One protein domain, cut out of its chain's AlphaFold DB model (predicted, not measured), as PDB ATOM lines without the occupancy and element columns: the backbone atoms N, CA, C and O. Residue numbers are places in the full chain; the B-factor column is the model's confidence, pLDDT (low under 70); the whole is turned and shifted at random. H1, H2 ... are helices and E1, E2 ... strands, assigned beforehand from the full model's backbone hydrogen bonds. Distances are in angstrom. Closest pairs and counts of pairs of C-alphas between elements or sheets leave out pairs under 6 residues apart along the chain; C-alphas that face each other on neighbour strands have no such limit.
ATOM      1  N   GLU A   4     403.560 435.002 633.619       87.75
ATOM      2  CA  GLU A   4     403.100 436.260 633.028       87.75
ATOM      3  C   GLU A   4     401.761 436.629 633.662       87.75
ATOM      4  O   GLU A   4     400.882 435.773 633.774       87.75
ATOM      5  N   LEU A   5     401.620 437.882 634.094       85.44
ATOM      6  CA  LEU A   5     400.421 438.376 634.760       85.44
ATOM      7  C   LEU A   5     400.031 439.748 634.227       85.44
ATOM      8  O   LEU A   5     400.842 440.673 634.200       85.44
ATOM      9  N   ASP A   6     398.773 439.868 633.826       87.62
ATOM     10  CA  ASP A   6     398.218 441.084 633.251       87.62
ATOM     11  C   ASP A   6     397.542 441.946 634.329       87.62
ATOM     12  O   ASP A   6     396.825 441.440 635.199       87.62
ATOM     13  N   CYS A   7     397.745 443.262 634.271       82.06
ATOM     14  CA  CYS A   7     397.111 444.208 635.190       82.06
ATOM     15  C   CYS A   7     395.572 444.144 635.176       82.06
ATOM     16  O   CYS A   7     394.930 444.409 636.196       82.06
ATOM     17  N   HIS A   8     394.963 443.752 634.062       82.12
ATOM     18  CA  HIS A   8     393.522 443.589 633.938       82.12
ATOM     19  C   HIS A   8     393.001 442.407 634.774       82.12
ATOM     20  O   HIS A   8     391.895 442.481 635.320       82.12
ATOM     21  N   ASP A   9     393.803 441.351 634.942       82.56
ATOM     22  CA  ASP A   9     393.486 440.206 635.811       82.56
ATOM     23  C   ASP A   9     393.417 440.649 637.285       82.56
ATOM     24  O   ASP A   9     392.472 440.347 638.027       82.56
ATOM     25  N   LEU A  10     394.324 441.558 637.651       78.81
ATOM     26  CA  LEU A  10     394.363 442.245 638.943       78.81
ATOM     27  C   LEU A  10     393.234 443.272 639.143       78.81
ATOM     28  O   LEU A  10     393.075 443.809 640.239       78.81
ATOM     29  N   GLY A  11     392.405 443.520 638.123       78.44
ATOM     30  CA  GLY A  11     391.281 444.459 638.173       78.44
ATOM     31  C   GLY A  11     391.646 445.907 637.841       78.44
ATOM     32  O   GLY A  11     390.827 446.805 638.044       78.44
ATOM     33  N   ILE A  12     392.849 446.149 637.316       80.56
ATOM     34  CA  ILE A  12     393.281 447.462 636.837       80.56
ATOM     35  C   ILE A  12     392.898 447.572 635.358       80.56
ATOM     36  O   ILE A  12     393.652 447.210 634.463       80.56
ATOM     37  N   HIS A  13     391.689 448.069 635.101       75.88
ATOM     38  CA  HIS A  13     391.121 448.116 633.748       75.88
ATOM     39  C   HIS A  13     391.743 449.176 632.816       75.88
ATOM     40  O   HIS A  13     391.523 449.112 631.611       75.88
ATOM     41  N   ASP A  14     392.505 450.135 633.353       78.38
ATOM     42  CA  ASP A  14     393.158 451.217 632.587       78.38
ATOM     43  C   ASP A  14     394.669 450.971 632.389       78.38
ATOM     44  O   ASP A  14     395.427 451.890 632.085       78.38
ATOM     45  N   CYS A  15     395.136 449.735 632.598       80.81
ATOM     46  CA  CYS A  15     396.546 449.388 632.462       80.81
ATOM     47  C   CYS A  15     396.729 448.093 631.665       80.81
ATOM     48  O   CYS A  15     396.323 447.025 632.105       80.81
ATOM     49  N   ASP A  16     397.382 448.211 630.507       86.38
ATOM     50  CA  ASP A  16     397.732 447.107 629.592       86.38
ATOM     51  C   ASP A  16     399.143 446.551 629.887       86.38
ATOM     52  O   ASP A  16     399.798 445.935 629.048       86.38
ATOM     53  N   TRP A  17     399.697 446.878 631.057       89.94
ATOM     54  CA  TRP A  17     401.028 446.431 631.433       89.94
ATOM     55  C   TRP A  17     400.984 444.988 631.943       89.94
ATOM     56  O   TRP A  17     400.087 444.594 632.688       89.94
ATOM     57  N   VAL A  18     401.996 444.217 631.546       89.69
ATOM     58  CA  VAL A  18     402.130 442.798 631.876       89.69
ATOM     59  C   VAL A  18     403.420 442.597 632.661       89.69
ATOM     60  O   VAL A  18     404.506 442.933 632.178       89.69
ATOM     61  N   ALA A  19     403.300 442.021 633.853       88.25
ATOM     62  CA  ALA A  19     404.425 441.557 634.648       88.25
ATOM     63  C   ALA A  19     404.913 440.209 634.117       88.25
ATOM     64  O   ALA A  19     404.105 439.326 633.818       88.25
ATOM     65  N   ARG A  20     406.231 440.018 634.031       89.19
ATOM     66  CA  ARG A  20     406.816 438.755 633.573       89.19
ATOM     67  C   ARG A  20     408.049 438.397 634.380       89.19
ATOM     68  O   ARG A  20     409.045 439.107 634.302       89.19
ATOM     69  N   GLY A  21     408.007 437.256 635.058       86.62
ATOM     70  CA  GLY A  21     409.076 436.802 635.943       86.62
ATOM     71  C   GLY A  21     409.342 435.305 635.832       86.62
ATOM     72  O   GLY A  21     408.530 434.537 635.316       86.62
ATOM     73  N   GLU A  22     410.507 434.868 636.306       86.50
ATOM     74  CA  GLU A  22     410.840 433.436 636.391       86.50
ATOM     75  C   GLU A  22     410.247 432.770 637.638       86.50
ATOM     76  O   GLU A  22     410.034 431.557 637.657       86.50
ATOM     77  N   THR A  23     409.966 433.565 638.669       85.94
ATOM     78  CA  THR A  23     409.377 433.135 639.938       85.94
ATOM     79  C   THR A  23     408.168 434.012 640.260       85.94
ATOM     80  O   THR A  23     408.078 435.135 639.755       85.94
ATOM     81  N   PRO A  24     407.230 433.543 641.104       84.62
ATOM     82  CA  PRO A  24     406.120 434.385 641.535       84.62
ATOM     83  C   PRO A  24     406.627 435.643 642.260       84.62
ATOM     84  O   PRO A  24     406.011 436.691 642.127       84.62
ATOM     85  N   GLY A  25     407.780 435.578 642.945       86.69
ATOM     86  CA  GLY A  25     408.395 436.725 643.641       86.69
ATOM     87  C   GLY A  25     408.738 437.851 642.693       86.69
ATOM     88  O   GLY A  25     408.382 438.999 642.929       86.69
ATOM     89  N   ASP A  26     409.338 437.478 641.571       88.81
ATOM     90  CA  ASP A  26     409.735 438.399 640.517       88.81
ATOM     91  C   ASP A  26     408.518 439.095 639.879       88.81
ATOM     92  O   ASP A  26     408.532 440.298 639.633       88.81
ATOM     93  N   VAL A  27     407.412 438.362 639.690       89.31
ATOM     94  CA  VAL A  27     406.150 438.934 639.188       89.31
ATOM     95  C   VAL A  27     405.529 439.892 640.206       89.31
ATOM     96  O   VAL A  27     405.147 441.000 639.835       89.31
ATOM     97  N   VAL A  28     405.443 439.498 641.482       88.75
ATOM     98  CA  VAL A  28     404.876 440.339 642.550       88.75
ATOM     99  C   VAL A  28     405.683 441.624 642.716       88.75
ATOM    100  O   VAL A  28     405.091 442.699 642.769       88.75
ATOM    101  N   GLU A  29     407.014 441.543 642.748       90.12
ATOM    102  CA  GLU A  29     407.889 442.712 642.874       90.12
ATOM    103  C   GLU A  29     407.644 443.715 641.741       90.12
ATOM    104  O   GLU A  29     407.440 444.905 641.994       90.12
ATOM    105  N   GLN A  30     407.573 443.232 640.498       90.56
ATOM    106  CA  GLN A  30     407.300 444.093 639.351       90.56
ATOM    107  C   GLN A  30     405.901 444.729 639.420       90.56
ATOM    108  O   GLN A  30     405.754 445.908 639.093       90.56
ATOM    109  N   VAL A  31     404.876 443.986 639.855       88.50
ATOM    110  CA  VAL A  31     403.509 444.512 640.028       88.50
ATOM    111  C   VAL A  31     403.472 445.600 641.099       88.50
ATOM    112  O   VAL A  31     402.917 446.672 640.857       88.50
ATOM    113  N   VAL A  32     404.074 445.355 642.265       88.62
ATOM    114  CA  VAL A  32     404.124 446.320 643.375       88.62
ATOM    115  C   VAL A  32     404.833 447.598 642.936       88.62
ATOM    116  O   VAL A  32     404.303 448.694 643.134       88.62
ATOM    117  N   ASP A  33     405.997 447.476 642.292       89.94
ATOM    118  CA  ASP A  33     406.763 448.623 641.799       89.94
ATOM    119  C   ASP A  33     405.978 449.428 640.756       89.94
ATOM    120  O   ASP A  33     405.886 450.658 640.851       89.94
ATOM    121  N   HIS A  34     405.362 448.740 639.791       89.19
ATOM    122  CA  HIS A  34     404.556 449.375 638.756       89.19
ATOM    123  C   HIS A  34     403.384 450.140 639.367       89.19
ATOM    124  O   HIS A  34     403.178 451.314 639.062       89.19
ATOM    125  N   VAL A  35     402.618 449.493 640.239       86.00
ATOM    126  CA  VAL A  35     401.382 450.061 640.768       86.00
ATOM    127  C   VAL A  35     401.649 451.209 641.739       86.00
ATOM    128  O   VAL A  35     401.001 452.247 641.604       86.00
ATOM    129  N   ARG A  36     402.660 451.101 642.616       86.69
ATOM    130  CA  ARG A  36     403.102 452.223 643.464       86.69
ATOM    131  C   ARG A  36     403.515 453.431 642.611       86.69
ATOM    132  O   ARG A  36     403.118 454.552 642.899       86.69
ATOM    133  N   LYS A  37     404.272 453.223 641.525       87.56
ATOM    134  CA  LYS A  37     404.780 454.321 640.672       87.56
ATOM    135  C   LYS A  37     403.756 454.910 639.705       87.56
ATOM    136  O   LYS A  37     403.881 456.078 639.336       87.56
ATOM    137  N   LYS A  38     402.829 454.101 639.186       86.75
ATOM    138  CA  LYS A  38     401.907 454.499 638.107       86.75
ATOM    139  C   LYS A  38     400.520 454.860 638.595       86.75
ATOM    140  O   LYS A  38     399.913 455.757 638.018       86.75
ATOM    141  N   HIS A  39     400.038 454.175 639.624       79.88
ATOM    142  CA  HIS A  39     398.688 454.358 640.140       79.88
ATOM    143  C   HIS A  39     398.663 455.058 641.505       79.88
ATOM    144  O   HIS A  39     397.572 455.359 641.974       79.88
ATOM    145  N   ASP A  40     399.829 455.356 642.101       79.81
ATOM    146  CA  ASP A  40     399.969 456.012 643.417       79.81
ATOM    147  C   ASP A  40     399.227 455.248 644.533       79.81
ATOM    148  O   ASP A  40     398.731 455.823 645.493       79.81
ATOM    149  N   ILE A  41     399.111 453.925 644.371       79.06
ATOM    150  CA  ILE A  41     398.444 453.030 645.318       79.06
ATOM    151  C   ILE A  41     399.487 452.529 646.312       79.06
ATOM    152  O   ILE A  41     400.487 451.919 645.912       79.06
ATOM    153  N   ASP A  42     399.224 452.728 647.602       77.62
ATOM    154  CA  ASP A  42     400.072 452.214 648.674       77.62
ATOM    155  C   ASP A  42     399.870 450.696 648.820       77.62
ATOM    156  O   ASP A  42     398.965 450.208 649.499       77.62
ATOM    157  N   MET A  43     400.669 449.933 648.071       77.31
ATOM    158  CA  MET A  43     400.734 448.477 648.184       77.31
ATOM    159  C   MET A  43     401.823 448.055 649.172       77.31
ATOM    160  O   MET A  43     402.818 448.763 649.273       77.31
ATOM    161  N   PRO A  44     401.696 446.907 649.853       80.50
ATOM    162  CA  PRO A  44     402.791 446.294 650.606       80.50
ATOM    163  C   PRO A  44     403.892 445.752 649.685       80.50
ATOM    164  O   PRO A  44     403.704 445.601 648.478       80.50
ATOM    165  N   ASP A  45     405.049 445.452 650.268       84.38
ATOM    166  CA  ASP A  45     406.183 444.868 649.554       84.38
ATOM    167  C   ASP A  45     405.934 443.397 649.186       84.38
ATOM    168  O   ASP A  45     405.079 442.717 649.759       84.38
ATOM    169  N   ALA A  46     406.690 442.901 648.201       85.12
ATOM    170  CA  ALA A  46     406.470 441.577 647.628       85.12
ATOM    171  C   ALA A  46     406.575 440.441 648.656       85.12
ATOM    172  O   ALA A  46     405.760 439.521 648.618       85.12
ATOM    173  N   ASP A  47     407.520 440.534 649.595       82.88
ATOM    174  CA  ASP A  47     407.674 439.578 650.699       82.88
ATOM    175  C   ASP A  47     406.400 439.498 651.553       82.88
ATOM    176  O   ASP A  47     405.837 438.423 651.725       82.88
ATOM    177  N   THR A  48     405.844 440.636 651.974       81.38
ATOM    178  CA  THR A  48     404.617 440.679 652.788       81.38
ATOM    179  C   THR A  48     403.414 440.060 652.068       81.38
ATOM    180  O   THR A  48     402.584 439.386 652.680       81.38
ATOM    181  N   ILE A  49     403.313 440.259 650.750       81.56
ATOM    182  CA  ILE A  49     402.263 439.648 649.920       81.56
ATOM    183  C   ILE A  49     402.435 438.128 649.847       81.56
ATOM    184  O   ILE A  49     401.445 437.394 649.901       81.56
ATOM    185  N   MET A  50     403.679 437.666 649.716       81.38
ATOM    186  CA  MET A  50     404.037 436.248 649.656       81.38
ATOM    187  C   MET A  50     403.768 435.527 650.971       81.38
ATOM    188  O   MET A  50     403.145 434.469 650.966       81.38
ATOM    189  N   GLU A  51     404.214 436.112 652.081       76.94
ATOM    190  CA  GLU A  51     404.042 435.570 653.431       76.94
ATOM    191  C   GLU A  51     402.572 435.552 653.852       76.94
ATOM    192  O   GLU A  51     402.145 434.724 654.651       76.94
ATOM    193  N   GLY A  52     401.767 436.438 653.270       67.56
ATOM    194  CA  GLY A  52     400.332 436.445 653.466       67.56
ATOM    195  C   GLY A  52     399.845 437.059 654.765       67.56
ATOM    196  O   GLY A  52     398.645 437.008 655.033       67.56
ATOM    197  N   ASP A  53     400.753 437.708 655.487       64.62
ATOM    198  CA  ASP A  53     400.530 438.470 656.717       64.62
ATOM    199  C   ASP A  53     399.505 439.616 656.541       64.62
ATOM    200  O   ASP A  53     398.932 440.130 657.494       64.62
ATOM    201  N   PHE A  54     399.181 439.971 655.294       61.50
ATOM    202  CA  PHE A  54     398.324 441.104 654.943       61.50
ATOM    203  C   PHE A  54     396.811 440.917 655.201       61.50
ATOM    204  O   PHE A  54     396.045 441.868 655.043       61.50
ATOM    205  N   PHE A  55     396.329 439.703 655.514       55.22
ATOM    206  CA  PHE A  55     394.904 439.369 655.322       55.22
ATOM    207  C   PHE A  55     393.981 439.390 656.543       55.22
ATOM    208  O   PHE A  55     392.767 439.445 656.332       55.22
ATOM    209  N   GLU A  56     394.468 439.387 657.784       47.38
ATOM    210  CA  GLU A  56     393.548 439.218 658.925       47.38
ATOM    211  C   GLU A  56     393.071 440.540 659.555       47.38
ATOM    212  O   GLU A  56     391.909 440.645 659.948       47.38
ATOM    213  N   GLU A  57     393.894 441.591 659.574       45.03
ATOM    214  CA  GLU A  57     393.568 442.827 660.309       45.03
ATOM    215  C   GLU A  57     393.086 443.975 659.396       45.03
ATOM    216  O   GLU A  57     392.168 444.731 659.727       45.03
ATOM    217  N   THR A  58     393.623 444.053 658.178       49.81
ATOM    218  CA  THR A  58     393.471 445.209 657.280       49.81
ATOM    219  C   THR A  58     392.126 445.278 656.541       49.81
ATOM    220  O   THR A  58     391.615 446.368 656.285       49.81
ATOM    221  N   ILE A  59     391.514 444.137 656.202       48.62
ATOM    222  CA  ILE A  59     390.247 444.084 655.437       48.62
ATOM    223  C   ILE A  59     389.013 444.091 656.362       48.62
ATOM    224  O   ILE A  59     387.906 444.415 655.928       48.62
ATOM    225  N   GLY A  60     389.197 443.737 657.641       44.38
ATOM    226  CA  GLY A  60     388.122 443.421 658.590       44.38
ATOM    227  C   GLY A  60     387.797 444.489 659.637       44.38
ATOM    228  O   GLY A  60     386.722 444.426 660.232       44.38
ATOM    229  N   GLY A  61     388.652 445.497 659.830       42.72
ATOM    230  CA  GLY A  61     388.303 446.677 660.617       42.72
ATOM    231  C   GLY A  61     389.122 446.885 661.882       42.72
ATOM    232  O   GLY A  61     388.658 446.624 662.985       42.72
ATOM    233  N   ALA A  62     390.259 447.545 661.725       44.59
ATOM    234  CA  ALA A  62     390.649 448.669 662.564       44.59
ATOM    235  C   ALA A  62     391.638 449.515 661.745       44.59
ATOM    236  O   ALA A  62     392.562 448.950 661.167       44.59
ATOM    237  N   PRO A  63     391.461 450.842 661.623       42.25
ATOM    238  CA  PRO A  63     392.526 451.678 661.096       42.25
ATOM    239  C   PRO A  63     393.693 451.616 662.083       42.25
ATOM    240  O   PRO A  63     393.549 452.024 663.238       42.25
ATOM    241  N   ASP A  64     394.830 451.105 661.629       43.41
ATOM    242  CA  ASP A  64     396.083 451.223 662.357       43.41
ATOM    243  C   ASP A  64     396.373 452.721 662.586       43.41
ATOM    244  O   ASP A  64     396.393 453.499 661.627       43.41
ATOM    245  N   PRO A  65     396.548 453.199 663.832       45.31
ATOM    246  CA  PRO A  65     396.755 454.623 664.085       45.31
ATOM    247  C   PRO A  65     398.168 455.103 663.715       45.31
ATOM    248  O   PRO A  65     398.433 456.303 663.809       45.31
ATOM    249  N   ILE A  66     399.081 454.193 663.343       48.88
ATOM    250  CA  ILE A  66     400.511 454.479 663.129       48.88
ATOM    251  C   ILE A  66     401.003 454.102 661.714       48.88
ATOM    252  O   ILE A  66     402.025 454.635 661.284       48.88
ATOM    253  N   GLY A  67     400.283 453.270 660.955       45.44
ATOM    254  CA  GLY A  67     400.658 452.855 659.597       45.44
ATOM    255  C   GLY A  67     399.482 453.003 658.639       45.44
ATOM    256  O   GLY A  67     398.387 452.551 658.948       45.44
ATOM    257  N   GLY A  68     399.689 453.696 657.516       47.38
ATOM    258  CA  GLY A  68     398.641 454.072 656.565       47.38
ATOM    259  C   GLY A  68     397.715 452.914 656.200       47.38
ATOM    260  O   GLY A  68     398.161 451.811 655.905       47.38
ATOM    261  N   THR A  69     396.407 453.172 656.228       51.41
ATOM    262  CA  THR A  69     395.423 452.234 655.690       51.41
ATOM    263  C   THR A  69     395.736 452.024 654.209       51.41
ATOM    264  O   THR A  69     395.696 453.017 653.475       51.41
ATOM    265  N   PRO A  70     396.026 450.796 653.755       55.25
ATOM    266  CA  PRO A  70     396.249 450.562 652.342       55.25
ATOM    267  C   PRO A  70     394.969 450.905 651.593       55.25
ATOM    268  O   PRO A  70     393.857 450.641 652.069       55.25
ATOM    269  N   ASP A  71     395.123 451.529 650.431       64.88
ATOM    270  CA  ASP A  71     394.000 451.868 649.573       64.88
ATOM    271  C   ASP A  71     393.097 450.646 649.381       64.88
ATOM    272  O   ASP A  71     393.566 449.527 649.159       64.88
ATOM    273  N   ALA A  72     391.776 450.842 649.401       64.88
ATOM    274  CA  ALA A  72     390.820 449.754 649.161       64.88
ATOM    275  C   ALA A  72     391.088 449.017 647.822       64.88
ATOM    276  O   ALA A  72     390.737 447.844 647.655       64.88
ATOM    277  N   GLY A  73     391.756 449.697 646.879       70.25
ATOM    278  CA  GLY A  73     392.299 449.110 645.656       70.25
ATOM    279  C   GLY A  73     393.479 448.159 645.889       70.25
ATOM    280  O   GLY A  73     393.475 447.067 645.325       70.25
ATOM    281  N   ALA A  74     394.442 448.512 646.750       76.88
ATOM    282  CA  ALA A  74     395.611 447.688 647.070       76.88
ATOM    283  C   ALA A  74     395.200 446.317 647.616       76.88
ATOM    284  O   ALA A  74     395.620 445.291 647.095       76.88
ATOM    285  N   ALA A  75     394.289 446.295 648.589       77.06
ATOM    286  CA  ALA A  75     393.712 445.072 649.144       77.06
ATOM    287  C   ALA A  75     393.141 444.124 648.073       77.06
ATOM    288  O   ALA A  75     393.370 442.913 648.089       77.06
ATOM    289  N   THR A  76     392.393 444.690 647.122       80.62
ATOM    290  CA  THR A  76     391.769 443.924 646.038       80.62
ATOM    291  C   THR A  76     392.816 443.368 645.074       80.62
ATOM    292  O   THR A  76     392.705 442.214 644.657       80.62
ATOM    293  N   ILE A  77     393.833 444.170 644.747       82.44
ATOM    294  CA  ILE A  77     394.940 443.776 643.870       82.44
ATOM    295  C   ILE A  77     395.748 442.653 644.517       82.44
ATOM    296  O   ILE A  77     395.977 441.639 643.872       82.44
ATOM    297  N   VAL A  78     396.115 442.787 645.795       81.56
ATOM    298  CA  VAL A  78     396.885 441.774 646.530       81.56
ATOM    299  C   VAL A  78     396.127 440.447 646.583       81.56
ATOM    300  O   VAL A  78     396.727 439.403 646.333       81.56
ATOM    301  N   ARG A  79     394.810 440.464 646.837       81.56
ATOM    302  CA  ARG A  79     393.999 439.236 646.814       81.56
ATOM    303  C   ARG A  79     394.086 438.537 645.463       81.56
ATOM    304  O   ARG A  79     394.487 437.383 645.393       81.56
ATOM    305  N   ARG A  80     393.786 439.272 644.390       83.75
ATOM    306  CA  ARG A  80     393.800 438.738 643.022       83.75
ATOM    307  C   ARG A  80     395.188 438.275 642.598       83.75
ATOM    308  O   ARG A  80     395.303 437.258 641.938       83.75
ATOM    309  N   LEU A  81     396.233 438.991 643.003       84.31
ATOM    310  CA  LEU A  81     397.623 438.640 642.737       84.31
ATOM    311  C   LEU A  81     397.988 437.299 643.377       84.31
ATOM    312  O   LEU A  81     398.599 436.454 642.726       84.31
ATOM    313  N   ARG A  82     397.575 437.077 644.629       82.44
ATOM    314  CA  ARG A  82     397.786 435.804 645.329       82.44
ATOM    315  C   ARG A  82     396.964 434.669 644.724       82.44
ATOM    316  O   ARG A  82     397.517 433.587 644.543       82.44
ATOM    317  N   GLU A  83     395.708 434.928 644.359       82.50
ATOM    318  CA  GLU A  83     394.839 433.975 643.651       82.50
ATOM    319  C   GLU A  83     395.447 433.580 642.286       82.50
ATOM    320  O   GLU A  83     395.591 432.396 641.984       82.50
ATOM    321  N   ALA A  84     395.887 434.554 641.483       83.06
ATOM    322  CA  ALA A  84     396.449 434.332 640.148       83.06
ATOM    323  C   ALA A  84     397.786 433.573 640.175       83.06
ATOM    324  O   ALA A  84     398.084 432.787 639.275       83.06
ATOM    325  N   LEU A  85     398.587 433.789 641.221       80.81
ATOM    326  CA  LEU A  85     399.853 433.093 641.447       80.81
ATOM    327  C   LEU A  85     399.697 431.798 642.264       80.81
ATOM    328  O   LEU A  85     400.698 431.140 642.546       80.81
ATOM    329  N   ASN A  86     398.464 431.427 642.629       77.69
ATOM    330  CA  ASN A  86     398.131 430.269 643.462       77.69
ATOM    331  C   ASN A  86     398.922 430.216 644.788       77.69
ATOM    332  O   ASN A  86     399.320 429.149 645.256       77.69
TER     333      ASN A  86
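This is residues 4 to 86 of the 106 residues of the protein "DUF1059 domain-containing protein" of Anaerolineaceae bacterium (UniProt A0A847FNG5). A small two-stranded hairpin, E1 and E2, sits at one end of a loose triangle of three helices, with H1 and H3 running opposite ways and the short H2 packed on H1. At the other end of the longest axis, residues 60 to 67 stick out from the body as part of a long loop. The printed part has 83 residues with two named strands and three named helices, in the order E1, E2, H1, H2, H3; the sheet E1 - E2 is antiparallel and the class is mostly helix. The whole is compact, with a radius of gyration of the C-alphas of 12.3 A and spans of 36 by 25 by 17 A.

Strand E1 is residues 4 to 6, beginning at C-alpha 4 at (403.100, 436.260, 633.028), and is 6.9 A long from first to last C-alpha. Strand E2, residues 18 to 21, is 10.0 A long. Helix H1, residues 24 to 39, is the longest helix at 21.4 A; its C-alpha 24 is at (406.120, 434.385, 641.535). Helix H2, residues 46 to 51, is 8.7 A long. Helix H3, residues 72 to 84, is 18.7 A long and ends at C-alpha 84 at (396.449, 434.332, 640.148).

E1 and E2 form a hairpin of antiparallel neighbours, their directions at 158 degrees. N 5 and O 19, at 2.9 A, and N 19 and O 5, at 2.8 A, are within hydrogen-bond range. The closest C-alphas of E2 and H1 are those of Gly 21 and Val 27, 4.9 A apart; for E1 and H1 they are those of Leu 5 and Val 27, 7.3 A. The closest C-alphas of E1 and H3 are those of Leu 5 and Ala 84, 7.8 A. H1 and H3 are close but not clearly touching, with the C-alphas of Val 28 and Leu 81 closest at 7.5 A; they run opposite ways at a shallow tilt of 24 degrees. H1 touches H2 with its residues 25 to 32 alone, closest at the C-alphas of Glu 29 and Ala 46, 5.1 A, at a steep tilt of 51 degrees, opposite ways. H2 and H3 only just touch, with 3 pairs of C-alphas within 8 A, those of Ile 49 and Val 78 closest at 6.7 A; H3 does so with residues 78 to 82 alone. H2 is apart from E1 and E2, and E2 is apart from H3. In H1 and H2 every O i to N i+4 pair is within hydrogen-bond range; in H3, 8 of 9 are.

The C-alphas of Glu 22 and Pro 65 are the two farthest apart, at 37.6 A. The printed part has no cut. The links E1 to E2, of 11 residues, and H2 to H3, of 20 residues, are long; within the second, residues 60 to 67 stand free. Mean pLDDT of the printed part is 75.4, and residues 52 to 72, of which 72 belongs to H3, are under 70.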